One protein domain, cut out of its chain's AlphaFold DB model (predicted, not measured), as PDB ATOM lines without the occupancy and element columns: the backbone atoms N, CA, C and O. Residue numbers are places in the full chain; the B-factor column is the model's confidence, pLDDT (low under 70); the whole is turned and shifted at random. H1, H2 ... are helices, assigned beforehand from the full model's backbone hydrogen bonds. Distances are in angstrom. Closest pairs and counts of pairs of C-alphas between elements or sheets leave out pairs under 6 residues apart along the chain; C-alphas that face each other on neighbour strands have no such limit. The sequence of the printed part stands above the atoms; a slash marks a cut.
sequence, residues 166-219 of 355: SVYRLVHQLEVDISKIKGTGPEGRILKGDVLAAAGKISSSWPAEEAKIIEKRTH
ATOM      1  N   SER A 166     155.799 164.491  33.634       91.62
ATOM      2  CA  SER A 166     155.953 165.588  32.668       91.62
ATOM      3  C   SER A 166     154.775 166.568  32.674       91.62
ATOM      4  O   SER A 166     154.973 167.762  32.471       91.62
ATOM      5  N   VAL A 167     153.556 166.066  32.885       92.56
ATOM      6  CA  VAL A 167     152.328 166.871  32.948       92.56
ATOM      7  C   VAL A 167     152.297 167.639  34.264       92.56
ATOM      8  O   VAL A 167     152.123 168.851  34.241       92.56
ATOM      9  N   TYR A 168     152.594 166.964  35.380       91.06
ATOM     10  CA  TYR A 168     152.724 167.575  36.704       91.06
ATOM     11  C   TYR A 168     153.709 168.753  36.698       91.06
ATOM     12  O   TYR A 168     153.368 169.868  37.086       91.06
ATOM     13  N   ARG A 169     154.912 168.548  36.139       93.25
ATOM     14  CA  ARG A 169     155.915 169.614  36.009       93.25
ATOM     15  C   ARG A 169     155.406 170.816  35.204       93.25
ATOM     16  O   ARG A 169     155.707 171.952  35.557       93.25
ATOM     17  N   LEU A 170     154.669 170.583  34.117       91.31
ATOM     18  CA  LEU A 170     154.158 171.660  33.263       91.31
ATOM     19  C   LEU A 170     153.003 172.426  33.901       91.31
ATOM     20  O   LEU A 170     152.946 173.639  33.732       91.31
ATOM     21  N   VAL A 171     152.129 171.743  34.638       92.56
ATOM     22  CA  VAL A 171     151.062 172.383  35.415       92.56
ATOM     23  C   VAL A 171     151.662 173.347  36.433       92.56
ATOM     24  O   VAL A 171     151.252 174.501  36.474       92.56
ATOM     25  N   HIS A 172     152.681 172.916  37.183       89.38
ATOM     26  CA  HIS A 172     153.364 173.785  38.145       89.38
ATOM     27  C   HIS A 172     154.114 174.944  37.484       89.38
ATOM     28  O   HIS A 172     154.129 176.045  38.015       89.38
ATOM     29  N   GLN A 173     154.740 174.719  36.327       91.38
ATOM     30  CA  GLN A 173     155.513 175.760  35.644       91.38
ATOM     31  C   GLN A 173     154.636 176.817  34.955       91.38
ATOM     32  O   GLN A 173     155.084 177.943  34.749       91.38
ATOM     33  N   LEU A 174     153.440 176.433  34.510       89.75
ATOM     34  CA  LEU A 174     152.536 177.290  33.737       89.75
ATOM     35  C   LEU A 174     151.312 177.737  34.542       89.75
ATOM     36  O   LEU A 174     150.480 178.444  33.983       89.75
ATOM     37  N   GLU A 175     151.217 177.316  35.808       86.19
ATOM     38  CA  GLU A 175     150.140 177.644  36.752       86.19
ATOM     39  C   GLU A 175     148.743 177.450  36.137       86.19
ATOM     40  O   GLU A 175     147.874 178.317  36.197       86.19
ATOM     41  N   VAL A 176     148.538 176.305  35.477       85.81
ATOM     42  CA  VAL A 176     147.293 176.010  34.751       85.81
ATOM     43  C   VAL A 176     146.309 175.248  35.639       85.81
ATOM     44  O   VAL A 176     146.646 174.198  36.183       85.81
ATOM     45  N   ASP A 177     145.060 175.718  35.694       85.06
ATOM     46  CA  ASP A 177     143.960 175.049  36.397       85.06
ATOM     47  C   ASP A 177     143.581 173.711  35.740       85.06
ATOM     48  O   ASP A 177     142.936 173.668  34.689       85.06
ATOM     49  N   ILE A 178     143.917 172.602  36.399       83.44
ATOM     50  CA  ILE A 178     143.688 171.236  35.896       83.44
ATOM     51  C   ILE A 178     142.193 170.916  35.755       83.44
ATOM     52  O   ILE A 178     141.793 170.269  34.790       83.44
ATOM     53  N   SER A 179     141.346 171.417  36.661       84.00
ATOM     54  CA  SER A 179     139.905 171.112  36.693       84.00
ATOM     55  C   SER A 179     139.129 171.599  35.464       84.00
ATOM     56  O   SER A 179     138.008 171.158  35.229       84.00
ATOM     57  N   LYS A 180     139.703 172.516  34.675       84.12
ATOM     58  CA  LYS A 180     139.085 173.062  33.454       84.12
ATOM     59  C   LYS A 180     139.519 172.317  32.186       84.12
ATOM     60  O   LYS A 180     138.988 172.590  31.110       84.12
ATOM     61  N   ILE A 181     140.481 171.398  32.290       86.56
ATOM     62  CA  ILE A 181     141.074 170.700  31.149       86.56
ATOM     63  C   ILE A 181     140.383 169.352  30.956       86.56
ATOM     64  O   ILE A 181     140.388 168.497  31.838       86.56
ATOM     65  N   LYS A 182     139.836 169.129  29.758       87.19
ATOM     66  CA  LYS A 182     139.374 167.805  29.338       87.19
ATOM     67  C   LYS A 182     140.575 166.987  28.858       87.19
ATOM     68  O   LYS A 182     141.258 167.410  27.931       87.19
ATOM     69  N   GLY A 183     140.827 165.838  29.482       87.62
ATOM     70  CA  GLY A 183     141.910 164.945  29.082       87.62
ATOM     71  C   GLY A 183     141.617 164.244  27.757       87.62
ATOM     72  O   GLY A 183     140.540 163.675  27.577       87.62
ATOM     73  N   THR A 184     142.582 164.293  26.842       89.12
ATOM     74  CA  THR A 184     142.482 163.689  25.502       89.12
ATOM     75  C   THR A 184     143.250 162.363  25.398       89.12
ATOM     76  O   THR A 184     143.294 161.730  24.346       89.12
ATOM     77  N   GLY A 185     143.886 161.930  26.488       85.81
ATOM     78  CA  GLY A 185     144.619 160.673  26.562       85.81
ATOM     79  C   GLY A 185     143.741 159.446  26.818       85.81
ATOM     80  O   GLY A 185     142.552 159.572  27.125       85.81
ATOM     81  N   PRO A 186     144.339 158.244  26.735       82.94
ATOM     82  CA  PRO A 186     143.656 156.996  27.055       82.94
ATOM     83  C   PRO A 186     143.060 157.062  28.467       82.94
ATOM     84  O   PRO A 186     143.677 157.615  29.381       82.94
ATOM     85  N   GLU A 187     141.838 156.546  28.611       82.00
ATOM     86  CA  GLU A 187     141.032 156.609  29.845       82.00
ATOM     87  C   GLU A 187     140.689 158.040  30.316       82.00
ATOM     88  O   GLU A 187     140.389 158.262  31.485       82.00
ATOM     89  N   GLY A 188     140.722 159.039  29.421       84.06
ATOM     90  CA  GLY A 188     140.401 160.433  29.761       84.06
ATOM     91  C   GLY A 188     141.518 161.158  30.518       84.06
ATOM     92  O   GLY A 188     141.280 162.175  31.173       84.06
ATOM     93  N   ARG A 189     142.752 160.648  30.437       89.31
ATOM     94  CA  ARG A 189     143.928 161.228  31.095       89.31
ATOM     95  C   ARG A 189     144.366 162.536  30.431       89.31
ATOM     96  O   ARG A 189     144.342 162.661  29.209       89.31
ATOM     97  N   ILE A 190     144.842 163.496  31.226       91.25
ATOM     98  CA  ILE A 190     145.433 164.742  30.711       91.25
ATOM     99  C   ILE A 190     146.837 164.466  30.170       91.25
ATOM    100  O   ILE A 190     147.712 163.960  30.879       91.25
ATOM    101  N   LEU A 191     147.058 164.833  28.909       92.06
ATOM    102  CA  LEU A 191     148.352 164.741  28.245       92.06
ATOM    103  C   LEU A 191     149.077 166.091  28.241       92.06
ATOM    104  O   LEU A 191     148.510 167.156  28.480       92.06
ATOM    105  N   LYS A 192     150.364 166.056  27.883       92.31
ATOM    106  CA  LYS A 192     151.183 167.263  27.687       92.31
ATOM    107  C   LYS A 192     150.549 168.236  26.686       92.31
ATOM    108  O   LYS A 192     150.631 169.443  26.886       92.31
ATOM    109  N   GLY A 193     149.931 167.714  25.625       91.81
ATOM    110  CA  GLY A 193     149.239 168.521  24.619       91.81
ATOM    111  C   GLY A 193     148.081 169.326  25.209       91.81
ATOM    112  O   GLY A 193     147.958 170.505  24.896       91.81
ATOM    113  N   ASP A 194     147.311 168.731  26.121       91.62
ATOM    114  CA  ASP A 194     146.149 169.371  26.745       91.62
ATOM    115  C   ASP A 194     146.568 170.537  27.656       91.62
ATOM    116  O   ASP A 194     145.994 171.621  27.585       91.62
ATOM    117  N   VAL A 195     147.638 170.364  28.444       92.88
ATOM    118  CA  VAL A 195     148.194 171.444  29.285       92.88
ATOM    119  C   VAL A 195     148.783 172.571  28.435       92.88
ATOM    120  O   VAL A 195     148.621 173.746  28.754       92.88
ATOM    121  N   LEU A 196     149.449 172.243  27.325       92.56
ATOM    122  CA  LEU A 196     150.011 173.249  26.418       92.56
ATOM    123  C   LEU A 196     148.932 174.004  25.630       92.56
ATOM    124  O   LEU A 196     149.108 175.193  25.361       92.56
ATOM    125  N   ALA A 197     147.833 173.333  25.284       91.94
ATOM    126  CA  ALA A 197     146.658 173.946  24.679       91.94
ATOM    127  C   ALA A 197     145.939 174.872  25.672       91.94
ATOM    128  O   ALA A 197     145.612 176.003  25.320       91.94
ATOM    129  N   ALA A 198     145.777 174.445  26.930       89.69
ATOM    130  CA  ALA A 198     145.227 175.278  28.001       89.69
ATOM    131  C   ALA A 198     146.113 176.499  28.311       89.69
ATOM    132  O   ALA A 198     145.605 177.585  28.566       89.69
ATOM    133  N   ALA A 199     147.437 176.351  28.195       89.75
ATOM    134  CA  ALA A 199     148.401 177.445  28.311       89.75
ATOM    135  C   ALA A 199     148.510 178.333  27.048       89.75
ATOM    136  O   ALA A 199     149.371 179.211  26.997       89.75
ATOM    137  N   GLY A 200     147.712 178.085  25.999       88.94
ATOM    138  CA  GLY A 200     147.689 178.892  24.771       88.94
ATOM    139  C   GLY A 200     148.939 178.789  23.887       88.94
ATOM    140  O   GLY A 200     149.129 179.611  22.992       88.94
ATOM    141  N   LYS A 201     149.809 177.795  24.111       89.69
ATOM    142  CA  LYS A 201     151.029 177.577  23.304       89.69
ATOM    143  C   LYS A 201     150.759 176.807  22.011       89.69
ATOM    144  O   LYS A 201     151.585 176.828  21.101       89.69
ATOM    145  N   ILE A 202     149.636 176.093  21.958       90.81
ATOM    146  CA  ILE A 202     149.182 175.259  20.840       90.81
ATOM    147  C   ILE A 202     147.695 175.565  20.603       90.81
ATOM    148  O   ILE A 202     147.013 176.045  21.510       90.81
ATOM    149  N   SER A 203     147.180 175.307  19.397       88.94
ATOM    150  CA  SER A 203     145.742 175.392  19.132       88.94
ATOM    151  C   SER A 203     144.952 174.402  19.996       88.94
ATOM    152  O   SER A 203     145.367 173.263  20.214       88.94
ATOM    153  N   SER A 204     143.776 174.826  20.461       86.81
ATOM    154  CA  SER A 204     142.911 174.028  21.342       86.81
ATOM    155  C   SER A 204     142.365 172.748  20.698       86.81
ATOM    156  O   SER A 204     142.020 171.815  21.416       86.81
ATOM    157  N   SER A 205     142.306 172.676  19.363       89.44
ATOM    158  CA  SER A 205     141.830 171.494  18.628       89.44
ATOM    159  C   SER A 205     142.905 170.431  18.396       89.44
ATOM    160  O   SER A 205     142.564 169.275  18.151       89.44
ATOM    161  N   TRP A 206     144.187 170.796  18.504       89.81
ATOM    162  CA  TRP A 206     145.305 169.915  18.160       89.81
ATOM    163  C   TRP A 206     145.283 168.588  18.934       89.81
ATOM    164  O   TRP A 206     145.389 167.542  18.293       89.81
ATOM    165  N   PRO A 207     145.097 168.561  20.276       89.81
ATOM    166  CA  PRO A 207     145.179 167.304  21.031       89.81
ATOM    167  C   PRO A 207     144.108 166.297  20.612       89.81
ATOM    168  O   PRO A 207     144.386 165.105  20.492       89.81
ATOM    169  N   ALA A 208     142.900 166.788  20.318       88.69
ATOM    170  CA  ALA A 208     141.774 165.972  19.875       88.69
ATOM    171  C   ALA A 208     141.929 165.466  18.435       88.69
ATOM    172  O   ALA A 208     141.432 164.391  18.107       88.69
ATOM    173  N   GLU A 209     142.594 166.227  17.568       90.19
ATOM    174  CA  GLU A 209     142.934 165.779  16.215       90.19
ATOM    175  C   GLU A 209     143.995 164.676  16.250       90.19
ATOM    176  O   GLU A 209     143.827 163.649  15.592       90.19
ATOM    177  N   GLU A 210     145.036 164.842  17.067       89.44
ATOM    178  CA  GLU A 210     146.103 163.850  17.170       89.44
ATOM    179  C   GLU A 210     145.610 162.534  17.777       89.44
ATOM    180  O   GLU A 210     145.937 161.468  17.259       89.44
ATOM    181  N   ALA A 211     144.764 162.578  18.815       87.38
ATOM    182  CA  ALA A 211     144.175 161.364  19.384       87.38
ATOM    183  C   ALA A 211     143.422 160.538  18.330       87.38
ATOM    184  O   ALA A 211     143.621 159.329  18.246       87.38
ATOM    185  N   LYS A 212     142.662 161.186  17.437       88.12
ATOM    186  CA  LYS A 212     141.976 160.503  16.324       88.12
ATOM    187  C   LYS A 212     142.948 159.886  15.321       88.12
ATOM    188  O   LYS A 212     142.673 158.827  14.757       88.12
ATOM    189  N   ILE A 213     144.071 160.551  15.050       88.31
ATOM    190  CA  ILE A 213     145.108 160.022  14.154       88.31
ATOM    191  C   ILE A 213     145.759 158.791  14.785       88.31
ATOM    192  O   ILE A 213     145.972 157.802  14.084       88.31
ATOM    193  N   ILE A 214     146.052 158.846  16.084       86.88
ATOM    194  CA  ILE A 214     146.628 157.731  16.834       86.88
ATOM    195  C   ILE A 214     145.648 156.556  16.841       86.88
ATOM    196  O   ILE A 214     146.038 155.490  16.382       86.88
ATOM    197  N   GLU A 215     144.379 156.752  17.216       84.94
ATOM    198  CA  GLU A 215     143.340 155.704  17.196       84.94
ATOM    199  C   GLU A 215     143.208 155.034  15.820       84.94
ATOM    200  O   GLU A 215     143.133 153.809  15.703       84.94
ATOM    201  N   LYS A 216     143.257 155.833  14.748       85.81
ATOM    202  CA  LYS A 216     143.221 155.320  13.374       85.81
ATOM    203  C   LYS A 216     144.455 154.487  13.019       85.81
ATOM    204  O   LYS A 216     144.366 153.594  12.184       85.81
ATOM    205  N   ARG A 217     145.618 154.815  13.585       83.56
ATOM    206  CA  ARG A 217     146.900 154.154  13.292       83.56
ATOM    207  C   ARG A 217     147.205 152.979  14.212       83.56
ATOM    208  O   ARG A 217     148.009 152.135  13.836       83.56
ATOM    209  N   THR A 218     146.592 152.923  15.391       83.00
ATOM    210  CA  THR A 218     146.716 151.795  16.322       83.00
ATOM    211  C   THR A 218     145.964 150.564  15.834       83.00
ATOM    212  O   THR A 218     146.326 149.450  16.200       83.00
ATOM    213  N   HIS A 219     144.956 150.743  14.975       77.38
ATOM    214  CA  HIS A 219     144.329 149.637  14.264       77.38
ATOM    215  C   HIS A 219     145.191 149.245  13.055       77.38
ATOM    216  O   HIS A 219     145.099 149.841  11.979       77.38
TER     217      HIS A 219
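What this domain is: This is residues 166 to 219 of the 355 residues of the protein "Putative pyruvate dehydrogenase protein X component, mitochondrial" of Wickerhamiella sorbophila (UniProt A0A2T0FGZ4). Two short helices, H1 and H2, lie side by side, and a longer helix, H3, meets H2 near its own first residues and runs away from it, making one end of the long axis. A long loop, residues 175 to 191, joins H1 to H2. The printed part has 54 residues with three named helices, H1, H2, H3 in chain order, no named strand, and is all helix. It is compact by its radius of gyration of the C-alphas, 11.3 A, yet elongated, spanning 36 by 21 by 18 A.

How they stand to each other: H1, residues 166 to 174, touches H2, residues 192 to 198; their closest C-alphas, of Val 167 and Lys 192, are 5.4 A apart. They run the same way at a shallow tilt of 27 degrees. H3, residues 206 to 218, touches H2 with residues 206 to 207 alone; the closest C-alphas, of Gly 193 and Pro 207, are 5.6 A apart. H2 and H3 form a helical hairpin, opposite ways at a shallow tilt of 29 degrees. H1 and H3 are apart. In H1, H2 and H3 every O i to N i+4 pair is within hydrogen-bond range.

Where its parts are: H1 begins at C-alpha 166 (155.953, 165.588, 32.668) and is 12.2 A long from first to last C-alpha. H2 measures 10.0 A. H3 measures 18.3 A and ends at C-alpha 218 (146.716, 151.795, 16.322).

The domain as a whole: The C-alphas farthest apart, of Glu 175 and His 219, are 36.4 A apart. The link H1 to H2 is long, H2 to H3 short. The printed part has no cut, and no printed residue is under 70 in pLDDT.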